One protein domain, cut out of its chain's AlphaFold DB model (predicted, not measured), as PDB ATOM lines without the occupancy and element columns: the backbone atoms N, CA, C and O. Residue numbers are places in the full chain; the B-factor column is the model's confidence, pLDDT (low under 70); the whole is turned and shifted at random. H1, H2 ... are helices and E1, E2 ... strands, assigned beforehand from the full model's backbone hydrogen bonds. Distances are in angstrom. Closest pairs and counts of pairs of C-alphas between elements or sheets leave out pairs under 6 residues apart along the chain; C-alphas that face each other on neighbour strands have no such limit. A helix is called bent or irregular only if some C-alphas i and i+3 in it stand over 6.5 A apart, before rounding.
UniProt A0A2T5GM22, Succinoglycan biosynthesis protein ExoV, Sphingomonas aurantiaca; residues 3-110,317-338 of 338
ATOM      1  N   ILE A   3       9.445  15.773 -41.010       95.38
ATOM      2  CA  ILE A   3       9.579  16.333 -42.361       95.38
ATOM      3  C   ILE A   3       8.224  16.255 -43.063       95.38
ATOM      4  O   ILE A   3       7.714  15.163 -43.308       95.38
ATOM      5  N   VAL A   4       7.661  17.413 -43.397       94.81
ATOM      6  CA  VAL A   4       6.406  17.551 -44.138       94.81
ATOM      7  C   VAL A   4       6.719  17.594 -45.627       94.81
ATOM      8  O   VAL A   4       7.545  18.395 -46.063       94.81
ATOM      9  N   TYR A   5       6.053  16.736 -46.399       92.31
ATOM     10  CA  TYR A   5       6.033  16.750 -47.862       92.31
ATOM     11  C   TYR A   5       4.836  15.954 -48.388       92.31
ATOM     12  O   TYR A   5       4.181  15.216 -47.646       92.31
ATOM     13  N   TYR A   6       4.516  16.120 -49.670       89.06
ATOM     14  CA  TYR A   6       3.378  15.444 -50.280       89.06
ATOM     15  C   TYR A   6       3.737  14.020 -50.716       89.06
ATOM     16  O   TYR A   6       4.613  13.829 -51.549       89.06
ATOM     17  N   LYS A   7       3.010  13.019 -50.207       85.50
ATOM     18  CA  LYS A   7       3.095  11.637 -50.694       85.50
ATOM     19  C   LYS A   7       1.929  11.322 -51.615       85.50
ATOM     20  O   LYS A   7       0.778  11.303 -51.174       85.50
ATOM     21  N   ASP A   8       2.230  11.042 -52.876       85.62
ATOM     22  CA  ASP A   8       1.262  10.480 -53.813       85.62
ATOM     23  C   ASP A   8       1.357   8.946 -53.795       85.62
ATOM     24  O   ASP A   8       2.449   8.383 -53.798       85.62
ATOM     25  N   ALA A   9       0.216   8.252 -53.794       85.19
ATOM     26  CA  ALA A   9       0.170   6.790 -53.791       85.19
ATOM     27  C   ALA A   9       0.798   6.167 -55.048       85.19
ATOM     28  O   ALA A   9       1.215   5.011 -55.010       85.19
ATOM     29  N   VAL A  10       0.844   6.913 -56.157       84.94
ATOM     30  CA  VAL A  10       1.499   6.466 -57.394       84.94
ATOM     31  C   VAL A  10       2.923   7.000 -57.555       84.94
ATOM     32  O   VAL A  10       3.579   6.613 -58.511       84.94
ATOM     33  N   GLY A  11       3.410   7.835 -56.633       87.81
ATOM     34  CA  GLY A  11       4.719   8.489 -56.712       87.81
ATOM     35  C   GLY A  11       4.678   9.868 -57.377       87.81
ATOM     36  O   GLY A  11       3.845  10.157 -58.244       87.81
ATOM     37  N   ASN A  12       5.590  10.741 -56.952       90.44
ATOM     38  CA  ASN A  12       5.791  12.077 -57.503       90.44
ATOM     39  C   ASN A  12       7.244  12.497 -57.276       90.44
ATOM     40  O   ASN A  12       7.596  12.987 -56.205       90.44
ATOM     41  N   PHE A  13       8.057  12.360 -58.326       94.44
ATOM     42  CA  PHE A  13       9.506  12.549 -58.290       94.44
ATOM     43  C   PHE A  13       9.964  13.741 -57.452       94.44
ATOM     44  O   PHE A  13      10.867  13.608 -56.639       94.44
ATOM     45  N   GLY A  14       9.336  14.900 -57.648       92.25
ATOM     46  CA  GLY A  14       9.727  16.119 -56.956       92.25
ATOM     47  C   GLY A  14       9.570  16.054 -55.446       92.25
ATOM     48  O   GLY A  14      10.485  16.410 -54.713       92.25
ATOM     49  N   ASP A  15       8.414  15.577 -54.991       92.75
ATOM     50  CA  ASP A  15       8.131  15.461 -53.564       92.75
ATOM     51  C   ASP A  15       8.892  14.273 -52.944       92.75
ATOM     52  O   ASP A  15       9.355  14.362 -51.806       92.75
ATOM     53  N   ASP A  16       9.123  13.201 -53.706       95.69
ATOM     54  CA  ASP A  16       9.852  12.011 -53.246       95.69
ATOM     55  C   ASP A  16      11.360  12.278 -53.029       95.69
ATOM     56  O   ASP A  16      12.018  11.563 -52.272       95.69
ATOM     57  N   LEU A  17      11.922  13.358 -53.600       96.94
ATOM     58  CA  LEU A  17      13.299  13.796 -53.314       96.94
ATOM     59  C   LEU A  17      13.528  14.123 -51.831       96.94
ATOM     60  O   LEU A  17      14.665  14.031 -51.362       96.94
ATOM     61  N   ASN A  18      12.474  14.457 -51.074       97.38
ATOM     62  CA  ASN A  18      12.575  14.671 -49.628       97.38
ATOM     63  C   ASN A  18      13.122  13.429 -48.898       97.38
ATOM     64  O   ASN A  18      13.883  13.575 -47.941       97.38
ATOM     65  N   GLU A  19      12.779  12.215 -49.348       95.00
ATOM     66  CA  GLU A  19      13.260  10.965 -48.736       95.00
ATOM     67  C   GLU A  19      14.737  10.681 -49.033       95.00
ATOM     68  O   GLU A  19      15.389   9.980 -48.262       95.00
ATOM     69  N   LEU A  20      15.286  11.244 -50.114       95.31
ATOM     70  CA  LEU A  20      16.685  11.048 -50.496       95.31
ATOM     71  C   LEU A  20      17.615  12.141 -49.962       95.31
ATOM     72  O   LEU A  20      18.704  11.839 -49.472       95.31
ATOM     73  N   ILE A  21      17.206  13.407 -50.071       97.50
ATOM     74  CA  ILE A  21      18.089  14.554 -49.828       97.50
ATOM     75  C   ILE A  21      18.258  14.802 -48.328       97.50
ATOM     76  O   ILE A  21      19.385  14.829 -47.830       97.50
ATOM     77  N   TRP A  22      17.163  14.935 -47.573       97.44
ATOM     78  CA  TRP A  22      17.252  15.330 -46.163       97.44
ATOM     79  C   TRP A  22      18.052  14.362 -45.285       97.44
ATOM     80  O   TRP A  22      18.829  14.852 -44.467       97.44
ATOM     81  N   PRO A  23      17.969  13.024 -45.447       96.31
ATOM     82  CA  PRO A  23      18.817  12.103 -44.688       96.31
ATOM     83  C   PRO A  23      20.319  12.224 -44.964       96.31
ATOM     84  O   PRO A  23      21.111  11.743 -44.159       96.31
ATOM     85  N   ARG A  24      20.722  12.821 -46.093       96.75
ATOM     86  CA  ARG A  24      22.135  13.039 -46.446       96.75
ATOM     87  C   ARG A  24      22.639  14.429 -46.090       96.75
ATOM     88  O   ARG A  24      23.836  14.601 -45.904       96.75
ATOM     89  N   VAL A  25      21.730  15.393 -45.994       97.12
ATOM     90  CA  VAL A  25      22.044  16.789 -45.680       97.12
ATOM     91  C   VAL A  25      21.966  17.061 -44.176       97.12
ATOM     92  O   VAL A  25      22.770  17.825 -43.646       97.12
ATOM     93  N   LEU A  26      21.015  16.443 -43.470       97.88
ATOM     94  CA  LEU A  26      20.775  16.698 -42.051       97.88
ATOM     95  C   LEU A  26      21.354  15.581 -41.163       97.88
ATOM     96  O   LEU A  26      21.009  14.411 -41.361       97.88
ATOM     97  N   PRO A  27      22.158  15.928 -40.140       97.62
ATOM     98  CA  PRO A  27      22.652  14.981 -39.144       97.62
ATOM     99  C   PRO A  27      21.534  14.234 -38.404       97.62
ATOM    100  O   PRO A  27      20.443  14.768 -38.192       97.62
ATOM    101  N   ASP A  28      21.822  13.013 -37.953       97.38
ATOM    102  CA  ASP A  28      20.851  12.152 -37.262       97.38
ATOM    103  C   ASP A  28      20.274  12.786 -35.991       97.38
ATOM    104  O   ASP A  28      19.079  12.637 -35.725       97.38
ATOM    105  N   ASP A  29      21.081  13.532 -35.232       96.94
ATOM    106  CA  ASP A  29      20.637  14.238 -34.027       96.94
ATOM    107  C   ASP A  29      19.610  15.334 -34.354       96.94
ATOM    108  O   ASP A  29      18.577  15.440 -33.693       96.94
ATOM    109  N   VAL A  30      19.828  16.073 -35.447       97.75
ATOM    110  CA  VAL A  30      18.896  17.095 -35.950       97.75
ATOM    111  C   VAL A  30      17.618  16.444 -36.474       97.75
ATOM    112  O   VAL A  30      16.513  16.841 -36.099       97.75
ATOM    113  N   ARG A  31      17.738  15.386 -37.285       96.75
ATOM    114  CA  ARG A  31      16.575  14.654 -37.819       96.75
ATOM    115  C   ARG A  31      15.753  13.977 -36.727       96.75
ATOM    116  O   ARG A  31      14.552  13.793 -36.910       96.75
ATOM    117  N   SER A  32      16.346  13.664 -35.580       96.06
ATOM    118  CA  SER A  32      15.659  13.022 -34.454       96.06
ATOM    119  C   SER A  32      15.015  14.012 -33.471       96.06
ATOM    120  O   SER A  32      14.227  13.587 -32.632       96.06
ATOM    121  N   ALA A  33      15.251  15.327 -33.600       96.12
ATOM    122  CA  ALA A  33      14.746  16.345 -32.666       96.12
ATOM    123  C   ALA A  33      13.196  16.384 -32.583       96.12
ATOM    124  O   ALA A  33      12.545  16.714 -33.577       96.12
ATOM    125  N   PRO A  34      12.557  16.040 -31.451       92.88
ATOM    126  CA  PRO A  34      11.110  15.762 -31.377       92.88
ATOM    127  C   PRO A  34      10.199  17.008 -31.434       92.88
ATOM    128  O   PRO A  34       8.978  16.903 -31.596       92.88
ATOM    129  N   ASP A  35      10.776  18.193 -31.283       94.81
ATOM    130  CA  ASP A  35      10.115  19.496 -31.186       94.81
ATOM    131  C   ASP A  35      10.187  20.316 -32.486       94.81
ATOM    132  O   ASP A  35       9.764  21.470 -32.513       94.81
ATOM    133  N   THR A  36      10.701  19.726 -33.567       97.31
ATOM    134  CA  THR A  36      10.977  20.433 -34.825       97.31
ATOM    135  C   THR A  36      10.176  19.877 -35.995       97.31
ATOM    136  O   THR A  36       9.978  18.662 -36.121       97.31
ATOM    137  N   VAL A  37       9.751  20.773 -36.882       97.94
ATOM    138  CA  VAL A  37       9.092  20.452 -38.151       97.94
ATOM    139  C   VAL A  37       9.901  21.068 -39.286       97.94
ATOM    140  O   VAL A  37      10.277  22.234 -39.215       97.94
ATOM    141  N   LEU A  38      10.158  20.292 -40.335       98.31
ATOM    142  CA  LEU A  38      10.775  20.765 -41.569       98.31
ATOM    143  C   LEU A  38       9.729  20.792 -42.678       98.31
ATOM    144  O   LEU A  38       9.174  19.753 -43.030       98.31
ATOM    145  N   VAL A  39       9.499  21.963 -43.258       98.12
ATOM    146  CA  VAL A  39       8.739  22.132 -44.498       98.12
ATOM    147  C   VAL A  39       9.730  22.047 -45.654       98.12
ATOM    148  O   VAL A  39      10.477  22.994 -45.908       98.12
ATOM    149  N   GLY A  40       9.779  20.876 -46.290       96.31
ATOM    150  CA  GLY A  40      10.806  20.528 -47.268       96.31
ATOM    151  C   GLY A  40      10.495  20.937 -48.712       96.31
ATOM    152  O   GLY A  40       9.807  21.922 -48.994       96.31
ATOM    153  N   ILE A  41      11.011  20.137 -49.643       97.81
ATOM    154  CA  ILE A  41      10.873  20.325 -51.089       97.81
ATOM    155  C   ILE A  41       9.406  20.166 -51.491       97.81
ATOM    156  O   ILE A  41       8.739  19.224 -51.059       97.81
ATOM    157  N   GLY A  42       8.922  21.073 -52.341       95.25
ATOM    158  CA  GLY A  42       7.589  21.005 -52.929       95.25
ATOM    159  C   GLY A  42       6.787  22.298 -52.802       95.25
ATOM    160  O   GLY A  42       7.259  23.340 -52.344       95.25
ATOM    161  N   SER A  43       5.530  22.238 -53.235       95.06
ATOM    162  CA  SER A  43       4.567  23.327 -53.036       95.06
ATOM    163  C   SER A  43       3.795  23.123 -51.732       95.06
ATOM    164  O   SER A  43       2.614  22.772 -51.775       95.06
ATOM    165  N   LEU A  44       4.478  23.260 -50.593       95.75
ATOM    166  CA  LEU A  44       3.929  22.874 -49.291       95.75
ATOM    167  C   LEU A  44       3.355  24.033 -48.489       95.75
ATOM    168  O   LEU A  44       2.657  23.764 -47.525       95.75
ATOM    169  N   LEU A  45       3.603  25.289 -48.873       96.25
ATOM    170  CA  LEU A  45       3.017  26.466 -48.218       96.25
ATOM    171  C   LEU A  45       1.531  26.595 -48.591       96.25
ATOM    172  O   LEU A  45       1.136  27.418 -49.416       96.25
ATOM    173  N   ASP A  46       0.747  25.684 -48.027       94.06
ATOM    174  CA  ASP A  46      -0.663  25.418 -48.283       94.06
ATOM    175  C   ASP A  46      -1.234  24.694 -47.046       94.06
ATOM    176  O   ASP A  46      -0.796  23.590 -46.722       94.06
ATOM    177  N   GLU A  47      -2.192  25.311 -46.351       92.38
ATOM    178  CA  GLU A  47      -2.853  24.813 -45.129       92.38
ATOM    179  C   GLU A  47      -3.328  23.359 -45.280       92.38
ATOM    180  O   GLU A  47      -3.164  22.538 -44.376       92.38
ATOM    181  N   ALA A  48      -3.812  22.973 -46.466       90.00
ATOM    182  CA  ALA A  48      -4.287  21.614 -46.709       90.00
ATOM    183  C   ALA A  48      -3.186  20.545 -46.549       90.00
ATOM    184  O   ALA A  48      -3.501  19.368 -46.345       90.00
ATOM    185  N   ARG A  49      -1.902  20.930 -46.635       91.19
ATOM    186  CA  ARG A  49      -0.732  20.049 -46.452       91.19
ATOM    187  C   ARG A  49      -0.387  19.797 -44.990       91.19
ATOM    188  O   ARG A  49       0.326  18.837 -44.713       91.19
ATOM    189  N   PHE A  50      -0.925  20.601 -44.078       92.12
ATOM    190  CA  PHE A  50      -0.681  20.499 -42.640       92.12
ATOM    191  C   PHE A  50      -1.840  19.848 -41.883       92.12
ATOM    192  O   PHE A  50      -1.792  19.707 -40.662       92.12
ATOM    193  N   ARG A  51      -2.866  19.351 -42.586       87.81
ATOM    194  CA  ARG A  51      -3.934  18.559 -41.963       87.81
ATOM    195  C   ARG A  51      -3.350  17.306 -41.306       87.81
ATOM    196  O   ARG A  51      -2.857  16.411 -41.988       87.81
ATOM    197  N   GLY A  52      -3.436  17.235 -39.979       87.38
ATOM    198  CA  GLY A  52      -2.853  16.145 -39.189       87.38
ATOM    199  C   GLY A  52      -1.363  16.317 -38.869       87.38
ATOM    200  O   GLY A  52      -0.755  15.392 -38.334       87.38
ATOM    201  N   VAL A  53      -0.779  17.480 -39.164       91.19
ATOM    202  CA  VAL A  53       0.574  17.868 -38.753       91.19
ATOM    203  C   VAL A  53       0.461  18.873 -37.610       91.19
ATOM    204  O   VAL A  53      -0.127  19.937 -37.765       91.19
ATOM    205  N   GLU A  54       1.035  18.552 -36.453       92.12
ATOM    206  CA  GLU A  54       1.104  19.487 -35.328       92.12
ATOM    207  C   GLU A  54       2.279  20.457 -35.516       92.12
ATOM    208  O   GLU A  54       3.440  20.046 -35.483       92.12
ATOM    209  N   THR A  55       1.977  21.741 -35.714       94.75
ATOM    210  CA  THR A  55       2.968  22.831 -35.814       94.75
ATOM    211  C   THR A  55       2.958  23.755 -34.595       94.75
ATOM    212  O   THR A  55       3.984  24.337 -34.243       94.75
ATOM    213  N   ILE A  56       1.828  23.852 -33.887       92.00
ATOM    214  CA  ILE A  56       1.688  24.697 -32.698       92.00
ATOM    215  C   ILE A  56       2.602  24.194 -31.576       92.00
ATOM    216  O   ILE A  56       2.572  23.027 -31.199       92.00
ATOM    217  N   GLY A  57       3.424  25.094 -31.031       90.88
ATOM    218  CA  GLY A  57       4.408  24.754 -29.998       90.88
ATOM    219  C   GLY A  57       5.638  24.005 -30.523       90.88
ATOM    220  O   GLY A  57       6.469  23.582 -29.721       90.88
ATOM    221  N   LYS A  58       5.773  23.848 -31.846       95.81
ATOM    222  CA  LYS A  58       6.965  23.305 -32.507       95.81
ATOM    223  C   LYS A  58       7.792  24.426 -33.129       95.81
ATOM    224  O   LYS A  58       7.274  25.484 -33.486       95.81
ATOM    225  N   ARG A  59       9.086  24.170 -33.311       97.12
ATOM    226  CA  ARG A  59       9.972  25.015 -34.120       97.12
ATOM    227  C   ARG A  59       9.864  24.564 -35.575       97.12
ATOM    228  O   ARG A  59      10.287  23.459 -35.916       97.12
ATOM    229  N   VAL A  60       9.236  25.383 -36.415       98.25
ATOM    230  CA  VAL A  60       8.980  25.059 -37.825       98.25
ATOM    231  C   VAL A  60      10.000  25.772 -38.705       98.25
ATOM    232  O   VAL A  60      10.109  26.994 -38.646       98.25
ATOM    233  N   PHE A  61      10.714  25.020 -39.537       98.44
ATOM    234  CA  PHE A  61      11.718  25.530 -40.466       98.44
ATOM    235  C   PHE A  61      11.263  25.295 -41.907       98.44
ATOM    236  O   PHE A  61      10.919  24.172 -42.273       98.44
ATOM    237  N   VAL A  62      11.278  26.337 -42.739       98.56
ATOM    238  CA  VAL A  62      10.961  26.251 -44.172       98.56
ATOM    239  C   VAL A  62      12.250  26.256 -44.982       98.56
ATOM    240  O   VAL A  62      13.038  27.199 -44.889       98.56
ATOM    241  N   MET A  63      12.446  25.209 -45.787       98.00
ATOM    242  CA  MET A  63      13.636  25.012 -46.614       98.00
ATOM    243  C   MET A  63      13.255  24.766 -48.075       98.00
ATOM    244  O   MET A  63      12.883  23.663 -48.472       98.00
ATOM    245  N   GLY A  64      13.333  25.826 -48.882       96.50
ATOM    246  CA  GLY A  64      13.151  25.803 -50.336       96.50
ATOM    247  C   GLY A  64      11.734  25.491 -50.812       96.50
ATOM    248  O   GLY A  64      11.517  25.377 -52.015       96.50
ATOM    249  N   SER A  65      10.764  25.374 -49.902       97.94
ATOM    250  CA  SER A  65       9.360  25.182 -50.262       97.94
ATOM    251  C   SER A  65       8.752  26.434 -50.890       97.94
ATOM    252  O   SER A  65       9.242  27.551 -50.697       97.94
ATOM    253  N   GLY A  66       7.649  26.266 -51.622       97.31
ATOM    254  CA  GLY A  66       6.938  27.395 -52.217       97.31
ATOM    255  C   GLY A  66       5.418  27.352 -52.119       97.31
ATOM    256  O   GLY A  66       4.811  26.304 -51.905       97.31
ATOM    257  N   ALA A  67       4.795  28.510 -52.329       95.31
ATOM    258  CA  ALA A  67       3.343  28.650 -52.414       95.31
ATOM    259  C   ALA A  67       2.868  28.365 -53.849       95.31
ATOM    260  O   ALA A  67       3.591  28.637 -54.809       95.31
ATOM    261  N   ALA A  68       1.686  27.771 -54.036       89.69
ATOM    262  CA  ALA A  68       1.152  27.563 -55.393       89.69
ATOM    263  C   ALA A  68      -0.348  27.258 -55.474       89.69
ATOM    264  O   ALA A  68      -0.970  27.591 -56.484       89.69
ATOM    265  N   TYR A  69      -0.903  26.551 -54.484       85.00
ATOM    266  CA  TYR A  69      -2.163  25.822 -54.667       85.00
ATOM    267  C   TYR A  69      -3.224  26.065 -53.595       85.00
ATOM    268  O   TYR A  69      -4.360  25.635 -53.802       85.00
ATOM    269  N   GLY A  70      -2.892  26.765 -52.514       87.81
ATOM    270  CA  GLY A  70      -3.795  26.949 -51.391       87.81
ATOM    271  C   GLY A  70      -3.421  28.133 -50.517       87.81
ATOM    272  O   GLY A  70      -2.430  28.827 -50.764       87.81
ATOM    273  N   ARG A  71      -4.270  28.359 -49.515       90.81
ATOM    274  CA  ARG A  71      -4.095  29.388 -48.488       90.81
ATOM    275  C   ARG A  71      -2.865  29.050 -47.652       90.81
ATOM    276  O   ARG A  71      -2.638  27.880 -47.366       90.81
ATOM    277  N   LEU A  72      -2.086  30.056 -47.262       94.00
ATOM    278  CA  LEU A  72      -0.956  29.836 -46.360       94.00
ATOM    279  C   LEU A  72      -1.423  29.275 -45.009       94.00
ATOM    280  O   LEU A  72      -2.519  29.632 -44.572       94.00
ATOM    281  N   PRO A  73      -0.588  28.472 -44.329       93.50
ATOM    282  CA  PRO A  73      -0.949  27.938 -43.030       93.50
ATOM    283  C   PRO A  73      -1.198  29.021 -41.976       93.50
ATOM    284  O   PRO A  73      -0.515  30.051 -41.975       93.50
ATOM    285  N   ASP A  74      -2.156  28.805 -41.076       91.12
ATOM    286  CA  ASP A  74      -2.631  29.848 -40.148       91.12
ATOM    287  C   ASP A  74      -1.544  30.378 -39.198       91.12
ATOM    288  O   ASP A  74      -1.507  31.567 -38.870       91.12
ATOM    289  N   ASP A  75      -0.620  29.519 -38.773       93.31
ATOM    290  CA  ASP A  75       0.495  29.860 -37.890       93.31
ATOM    291  C   ASP A  75       1.801  30.161 -38.645       93.31
ATOM    292  O   ASP A  75       2.828  30.418 -38.009       93.31
ATOM    293  N   SER A  76       1.764  30.201 -39.982       94.25
ATOM    294  CA  SER A  76       2.949  30.335 -40.841       94.25
ATOM    295  C   SER A  76       3.766  31.607 -40.604       94.25
ATOM    296  O   SER A  76       4.961  31.630 -40.891       94.25
ATOM    297  N   ALA A  77       3.176  32.652 -40.018       94.25
ATOM    298  CA  ALA A  77       3.887  33.868 -39.617       94.25
ATOM    299  C   ALA A  77       4.898  33.646 -38.471       94.25
ATOM    300  O   ALA A  77       5.760  34.492 -38.245       94.25
ATOM    301  N   ARG A  78       4.785  32.537 -37.725       94.81
ATOM    302  CA  ARG A  78       5.680  32.176 -36.609       94.81
ATOM    303  C   ARG A  78       6.842  31.280 -37.038       94.81
ATOM    304  O   ARG A  78       7.682  30.951 -36.207       94.81
ATOM    305  N   TRP A  79       6.846  30.829 -38.289       97.56
ATOM    306  CA  TRP A  79       7.824  29.869 -38.784       97.56
ATOM    307  C   TRP A  79       9.147  30.551 -39.131       97.56
ATOM    308  O   TRP A  79       9.193  31.731 -39.480       97.56
ATOM    309  N   THR A  80      10.227  29.777 -39.084       98.12
ATOM    310  CA  THR A  80      11.556  30.207 -39.509       98.12
ATOM    311  C   THR A  80      11.720  29.940 -41.002       98.12
ATOM    312  O   THR A  80      11.850  28.794 -41.434       98.12
ATOM    313  N   TYR A  81      11.728  30.998 -41.812       98.44
ATOM    314  CA  TYR A  81      11.940  30.901 -43.259       98.44
ATOM    315  C   TYR A  81      13.430  30.955 -43.587       98.44
ATOM    316  O   TYR A  81      13.972  32.015 -43.893       98.44
ATOM    317  N   CYS A  82      14.091  29.802 -43.524       98.38
ATOM    318  CA  CYS A  82      15.508  29.675 -43.859       98.38
ATOM    319  C   CYS A  82      15.746  29.904 -45.360       98.38
ATOM    320  O   CYS A  82      16.679  30.598 -45.756       98.38
ATOM    321  N   ALA A  83      14.874  29.334 -46.195       98.56
ATOM    322  CA  ALA A  83      14.851  29.536 -47.636       98.56
ATOM    323  C   ALA A  83      13.449  29.245 -48.183       98.56
ATOM    324  O   ALA A  83      12.779  28.316 -47.735       98.56
ATOM    325  N   VAL A  84      13.030  29.978 -49.209       98.69
ATOM    326  CA  VAL A  84      11.838  29.679 -50.009       98.69
ATOM    327  C   VAL A  84      12.192  29.579 -51.488       98.69
ATOM    328  O   VAL A  84      13.217  30.104 -51.934       98.69
ATOM    329  N   ARG A  85      11.314  28.913 -52.247       98.50
ATOM    330  CA  ARG A  85      11.536  28.531 -53.648       98.50
ATOM    331  C   ARG A  85      11.889  29.693 -54.581       98.50
ATOM    332  O   ARG A  85      12.586  29.478 -55.566       98.50
ATOM    333  N   GLY A  86      11.403  30.901 -54.303       98.19
ATOM    334  CA  GLY A  86      11.647  32.055 -55.161       98.19
ATOM    335  C   GLY A  86      11.036  33.366 -54.665       98.19
ATOM    336  O   GLY A  86      10.447  33.410 -53.577       98.19
ATOM    337  N   PRO A  87      11.203  34.453 -55.441       97.69
ATOM    338  CA  PRO A  87      10.792  35.801 -55.055       97.69
ATOM    339  C   PRO A  87       9.276  35.974 -54.894       97.69
ATOM    340  O   PRO A  87       8.849  36.742 -54.031       97.69
ATOM    341  N   LEU A  88       8.449  35.254 -55.662       97.50
ATOM    342  CA  LEU A  88       6.992  35.381 -55.548       97.50
ATOM    343  C   LEU A  88       6.503  34.756 -54.242       97.50
ATOM    344  O   LEU A  88       5.718  35.367 -53.519       97.50
ATOM    345  N   THR A  89       7.008  33.568 -53.897       98.12
ATOM    346  CA  THR A  89       6.731  32.953 -52.596       98.12
ATOM    347  C   THR A  89       7.226  33.856 -51.468       98.12
ATOM    348  O   THR A  89       6.474  34.106 -50.529       98.12
ATOM    349  N   ALA A  90       8.457  34.366 -51.561       97.94
ATOM    350  CA  ALA A  90       9.050  35.240 -50.547       97.94
ATOM    351  C   ALA A  90       8.206  36.494 -50.289       97.94
ATOM    352  O   ALA A  90       8.020  36.889 -49.138       97.94
ATOM    353  N   SER A  91       7.645  37.082 -51.348       96.75
ATOM    354  CA  SER A  91       6.712  38.203 -51.240       96.75
ATOM    355  C   SER A  91       5.416  37.805 -50.532       96.75
ATOM    356  O   SER A  91       4.991  38.498 -49.608       96.75
ATOM    357  N   VAL A  92       4.821  36.666 -50.902       95.31
ATOM    358  CA  VAL A  92       3.561  36.179 -50.317       95.31
ATOM    359  C   VAL A  92       3.685  35.888 -48.818       95.31
ATOM    360  O   VAL A  92       2.754  36.186 -48.074       95.31
ATOM    361  N   VAL A  93       4.825  35.365 -48.358       96.12
ATOM    362  CA  VAL A  93       5.070  35.107 -46.924       96.12
ATOM    363  C   VAL A  93       5.659  36.310 -46.171       96.12
ATOM    364  O   VAL A  93       5.880  36.229 -44.966       96.12
ATOM    365  N   GLY A  94       5.940  37.423 -46.859       96.12
ATOM    366  CA  GLY A  94       6.530  38.621 -46.256       96.12
ATOM    367  C   GLY A  94       7.995  38.472 -45.826       96.12
ATOM    368  O   GLY A  94       8.435  39.184 -44.927       96.12
ATOM    369  N   GLN A  95       8.756  37.563 -46.450       96.62
ATOM    370  CA  GLN A  95      10.160  37.263 -46.123       96.62
ATOM    371  C   GLN A  95      11.066  37.391 -47.362       96.62
ATOM    372  O   GLN A  95      11.569  36.386 -47.869       96.62
ATOM    373  N   PRO A  96      11.303  38.610 -47.886       94.81
ATOM    374  CA  PRO A  96      12.047  38.813 -49.135       94.81
ATOM    375  C   PRO A  96      13.490  38.282 -49.090       94.81
ATOM    376  O   PRO A  96      13.993  37.790 -50.098       94.81
ATOM    377  N   SER A  97      14.152  38.321 -47.928       95.50
ATOM    378  CA  SER A  97      15.515  37.797 -47.746       95.50
ATOM    379  C   SER A  97      15.607  36.272 -47.877       95.50
ATOM    380  O   SER A  97      16.680  35.752 -48.191       95.50
ATOM    381  N   ALA A  98      14.491  35.559 -47.694       97.62
ATOM    382  CA  ALA A  98      14.423  34.106 -47.814       97.62
ATOM    383  C   ALA A  98      14.303  33.627 -49.273       97.62
ATOM    384  O   ALA A  98      14.326  32.422 -49.511       97.62
ATOM    385  N   ALA A  99      14.187  34.522 -50.264       98.19
ATOM    386  CA  ALA A  99      14.164  34.143 -51.678       98.19
ATOM    387  C   ALA A  99      15.520  33.543 -52.099       98.19
ATOM    388  O   ALA A  99      16.477  34.286 -52.346       98.19
ATOM    389  N   VAL A 100      15.610  32.210 -52.156       98.50
ATOM    390  CA  VAL A 100      16.841  31.479 -52.500       98.50
ATOM    391  C   VAL A 100      16.630  30.667 -53.771       98.50
ATOM    392  O   VAL A 100      16.953  31.160 -54.844       98.50
ATOM    393  N   THR A 101      16.106  29.445 -53.661       98.69
ATOM    394  CA  THR A 101      15.654  28.577 -54.754       98.69
ATOM    395  C   THR A 101      15.007  27.319 -54.149       98.69
ATOM    396  O   THR A 101      14.898  27.194 -52.925       98.69
ATOM    397  N   ASP A 102      14.560  26.383 -54.984       98.62
ATOM    398  CA  ASP A 102      14.039  25.087 -54.539       98.62
ATOM    399  C   ASP A 102      15.144  24.223 -53.892       98.62
ATOM    400  O   ASP A 102      16.243  24.097 -54.431       98.62
ATOM    401  N   SER A 103      14.860  23.589 -52.748       98.50
ATOM    402  CA  SER A 103      15.855  22.778 -52.023       98.50
ATOM    403  C   SER A 103      16.262  21.488 -52.740       98.50
ATOM    404  O   SER A 103      17.276  20.899 -52.373       98.50
ATOM    405  N   ALA A 104      15.570  21.076 -53.807       98.50
ATOM    406  CA  ALA A 104      16.066  20.018 -54.684       98.50
ATOM    407  C   ALA A 104      17.427  20.367 -55.326       98.50
ATOM    408  O   ALA A 104      18.158  19.458 -55.716       98.50
ATOM    409  N   ALA A 105      17.821  21.651 -55.360       98.62
ATOM    410  CA  ALA A 105      19.157  22.076 -55.780       98.62
ATOM    411  C   ALA A 105      20.293  21.539 -54.887       98.62
ATOM    412  O   ALA A 105      21.415  21.375 -55.366       98.62
ATOM    413  N   LEU A 106      20.010  21.159 -53.631       98.69
ATOM    414  CA  LEU A 106      20.979  20.494 -52.745       98.69
ATOM    415  C   LEU A 106      21.469  19.147 -53.301       98.69
ATOM    416  O   LEU A 106      22.508  18.648 -52.874       98.69
ATOM    417  N   LEU A 107      20.773  18.568 -54.289       98.38
ATOM    418  CA  LEU A 107      21.245  17.391 -55.020       98.38
ATOM    419  C   LEU A 107      22.624  17.615 -55.672       98.38
ATOM    420  O   LEU A 107      23.366  16.651 -55.840       98.38
ATOM    421  N   ALA A 108      23.007  18.860 -55.987       98.00
ATOM    422  CA  ALA A 108      24.345  19.183 -56.491       98.00
ATOM    423  C   ALA A 108      25.470  18.754 -55.528       98.00
ATOM    424  O   ALA A 108      26.550  18.377 -55.980       98.00
ATOM    425  N   ASN A 109      25.191  18.732 -54.221       97.62
ATOM    426  CA  ASN A 109      26.127  18.303 -53.182       97.62
ATOM    427  C   ASN A 109      26.099  16.784 -52.936       97.62
ATOM    428  O   ASN A 109      26.835  16.279 -52.092       97.62
ATOM    429  N   LEU A 110      25.263  16.039 -53.669       97.25
ATOM    430  CA  LEU A 110      25.038  14.602 -53.497       97.25
ATOM    431  C   LEU A 110      25.304  13.828 -54.803       97.25
ATOM    432  O   LEU A 110      24.413  13.127 -55.296       97.25
ATOM    433  N   PHE A 317      23.705  30.104 -60.027       98.69
ATOM    434  CA  PHE A 317      23.461  28.791 -59.430       98.69
ATOM    435  C   PHE A 317      24.339  28.547 -58.200       98.69
ATOM    436  O   PHE A 317      23.828  28.137 -57.158       98.69
ATOM    437  N   ALA A 318      25.640  28.838 -58.299       98.69
ATOM    438  CA  ALA A 318      26.579  28.680 -57.195       98.69
ATOM    439  C   ALA A 318      26.203  29.554 -55.987       98.69
ATOM    440  O   ALA A 318      26.270  29.078 -54.854       98.69
ATOM    441  N   ASP A 319      25.747  30.791 -56.211       98.69
ATOM    442  CA  ASP A 319      25.226  31.648 -55.141       98.69
ATOM    443  C   ASP A 319      23.993  31.028 -54.469       98.69
ATOM    444  O   ASP A 319      23.944  30.928 -53.240       98.69
ATOM    445  N   ARG A 320      23.008  30.556 -55.248       98.62
ATOM    446  CA  ARG A 320      21.801  29.941 -54.669       98.62
ATOM    447  C   ARG A 320      22.121  28.675 -53.888       98.62
ATOM    448  O   ARG A 320      21.587  28.505 -52.793       98.62
ATOM    449  N   LEU A 321      23.006  27.826 -54.407       98.75
ATOM    450  CA  LEU A 321      23.459  26.626 -53.709       98.75
ATOM    451  C   LEU A 321      24.178  26.985 -52.399       98.75
ATOM    452  O   LEU A 321      23.816  26.463 -51.350       98.75
ATOM    453  N   GLY A 322      25.102  27.952 -52.423       98.75
ATOM    454  CA  GLY A 322      25.799  28.412 -51.220       98.75
ATOM    455  C   GLY A 322      24.861  29.013 -50.166       98.75
ATOM    456  O   GLY A 322      25.040  28.790 -48.967       98.75
ATOM    457  N   ARG A 323      23.812  29.727 -50.590       98.69
ATOM    458  CA  ARG A 323      22.763  30.232 -49.689       98.69
ATOM    459  C   ARG A 323      21.915  29.104 -49.097       98.69
ATOM    460  O   ARG A 323      21.570  29.191 -47.919       98.69
ATOM    461  N   LEU A 324      21.610  28.049 -49.858       98.69
ATOM    462  CA  LEU A 324      20.954  26.851 -49.318       98.69
ATOM    463  C   LEU A 324      21.850  26.130 -48.304       98.69
ATOM    464  O   LEU A 324      21.367  25.773 -47.234       98.69
ATOM    465  N   ASP A 325      23.142  25.975 -48.587       98.69
ATOM    466  CA  ASP A 325      24.097  25.355 -47.659       98.69
ATOM    467  C   ASP A 325      24.227  26.156 -46.357       98.69
ATOM    468  O   ASP A 325      24.224  25.591 -45.260       98.69
ATOM    469  N   HIS A 326      24.262  27.488 -46.454       98.56
ATOM    470  CA  HIS A 326      24.238  28.361 -45.284       98.56
ATOM    471  C   HIS A 326      22.932  28.217 -44.486       98.56
ATOM    472  O   HIS A 326      22.970  28.119 -43.259       98.56
ATOM    473  N   ALA A 327      21.786  28.150 -45.168       98.50
ATOM    474  CA  ALA A 327      20.484  27.933 -44.543       98.50
ATOM    475  C   ALA A 327      20.401  26.569 -43.832       98.50
ATOM    476  O   ALA A 327      19.898  26.495 -42.711       98.50
ATOM    477  N   VAL A 328      20.955  25.506 -44.430       98.62
ATOM    478  CA  VAL A 328      21.089  24.182 -43.799       98.62
ATOM    479  C   VAL A 328      21.936  24.273 -42.530       98.62
ATOM    480  O   VAL A 328      21.530  23.768 -41.484       98.62
ATOM    481  N   ALA A 329      23.101  24.925 -42.595       98.62
ATOM    482  CA  ALA A 329      23.985  25.072 -41.441       98.62
ATOM    483  C   ALA A 329      23.323  25.863 -40.298       98.62
ATOM    484  O   ALA A 329      23.432  25.465 -39.138       98.62
ATOM    485  N   GLY A 330      22.603  26.940 -40.630       98.31
ATOM    486  CA  GLY A 330      21.821  27.728 -39.675       98.31
ATOM    487  C   GLY A 330      20.723  26.902 -39.010       98.31
ATOM    488  O   GLY A 330      20.664  26.842 -37.787       98.31
ATOM    489  N   LEU A 331      19.936  26.164 -39.798       98.19
ATOM    490  CA  LEU A 331      18.916  25.251 -39.278       98.19
ATOM    491  C   LEU A 331      19.520  24.229 -38.307       98.19
ATOM    492  O   LEU A 331      18.985  24.017 -37.223       98.19
ATOM    493  N   ILE A 332      20.648  23.606 -38.659       98.56
ATOM    494  CA  ILE A 332      21.332  22.637 -37.789       98.56
ATOM    495  C   ILE A 332      21.746  23.286 -36.460       98.56
ATOM    496  O   ILE A 332      21.567  22.676 -35.401       98.56
ATOM    497  N   ALA A 333      22.309  24.494 -36.508       98.31
ATOM    498  CA  ALA A 333      22.729  25.225 -35.318       98.31
ATOM    499  C   ALA A 333      21.534  25.586 -34.424       98.31
ATOM    500  O   ALA A 333      21.571  25.302 -33.228       98.31
ATOM    501  N   ASP A 334      20.459  26.111 -35.012       97.44
ATOM    502  CA  ASP A 334      19.236  26.484 -34.300       97.44
ATOM    503  C   ASP A 334      18.599  25.263 -33.631       97.44
ATOM    504  O   ASP A 334      18.285  25.283 -32.441       97.44
ATOM    505  N   VAL A 335      18.477  24.141 -34.350       97.50
ATOM    506  CA  VAL A 335      17.916  22.905 -33.782       97.50
ATOM    507  C   VAL A 335      18.703  22.448 -32.553       97.50
ATOM    508  O   VAL A 335      18.081  22.083 -31.555       97.50
ATOM    509  N   ARG A 336      20.039  22.518 -32.604       97.31
ATOM    510  CA  ARG A 336      20.937  22.130 -31.503       97.31
ATOM    511  C   ARG A 336      20.956  23.120 -30.338       97.31
ATOM    512  O   ARG A 336      21.255  22.706 -29.222       97.31
ATOM    513  N   ALA A 337      20.665  24.395 -30.587       95.88
ATOM    514  CA  ALA A 337      20.620  25.426 -29.552       95.88
ATOM    515  C   ALA A 337      19.369  25.326 -28.659       95.88
ATOM    516  O   ALA A 337      19.432  25.726 -27.496       95.88
ATOM    517  N   GLY A 338      18.278  24.751 -29.181       89.56
ATOM    518  CA  GLY A 338      16.978  24.641 -28.499       89.56
ATOM    519  C   GLY A 338      16.084  25.851 -28.729       89.56
ATOM    520  O   GLY A 338      15.299  26.161 -27.813       89.56
TER     521      GLY A 338
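What this domain is: This is residues 3 to 110 and 317 to 338 of the 338 residues of the protein "Succinoglycan biosynthesis protein ExoV" of Sphingomonas aurantiaca (UniProt A0A2T5GM22). A small, strictly parallel sheet of three strands lies in the middle, with the long helix H5 running along one face and the short helix H4 standing on that same face; the long links of residues 40 to 58 and 66 to 79 lie mostly on the side away from H5. H1 packs on H4 beyond the E1 side of the sheet, H2 sits near the last turns of H5, and H3 lies beyond E3. The printed part has 130 residues, with H1 H2 E1 E2 E3 H3 H4 H5 along the chain, sheet order E1 E2 E3, and a mixed class of helices and strands. It is compact, with a radius of gyration of the C-alphas of 13.5 A, and rounded, spanning 34 by 32 by 31 A.

Where its parts are: Begin at Ile 3, then find C-alpha 13 at (9.506, 12.549, -58.290), where H1, residues 13 to 25, starts its 18.3 A; it is neither bent nor irregular, but only just: C-alphas 19 and 22 are 6.5 A apart. Next come H2, residues 28 to 32, and the strands E1, 36 to 39, E2, 59 to 65 and 16.2 A long, and E3, 80 to 84. H3 is residues 87 to 92 and H4 residues 103 to 109. H5, residues 317 to 337, runs 30.2 A to C-alpha 337 at (20.620, 25.426, -29.552).

How they stand to each other: Look first at E1 and E2, parallel at 19 degrees, with N 39 and O 61 at 2.8 A. E2 and E3 are parallel at 6 degrees, with N 62 and O 80 at 2.8 A. Residues 3 to 4 pair, parallel, with residues 38 to 39 of E1. H4 and H5 on the same face make two layers, helices on one face of a sheet. H5 is over E2 and E3 at a height over the sheet of 9.6 A, along the strands, 11 degrees to E2 on the local plane; C-alphas Cys 82 and Ala 327 are its closest to E3, 5.3 A. H4 stands up from the sheet at 70 degrees. It touches H5 about perpendicular, at 79 degrees, closest C-alphas Ala 105 and Leu 321, 6.6 A. H1, not on the sheet, touches H4, closest C-alphas Ile 21 and Leu 107, 6.7 A, at a steep tilt of 52 degrees, the same way. H2 only just touches H5, with 3 pairs of C-alphas within 8 A, closest Val 30 and Val 335, 6.3 A. H3 only grazes the sheet, with residues 89 to 90. In H2, H3 and H5 every O i to N i+4 pair is within hydrogen-bond range; H1 has 3 of 9, with 6 of 10 O i to N i+3 pairs, and H4 0 of 3, with 4 of 4.

The domain as a whole: The C-alphas farthest apart, Val 10 and Ala 337, are 38.7 A apart. Residues 111 to 316 are not printed; C-alphas 110 and 317 stand 15.5 A apart across the cut. The links E1 to E2 and E2 to E3 are long. Mean pLDDT of the printed part is 95.6, and no printed residue is under 70.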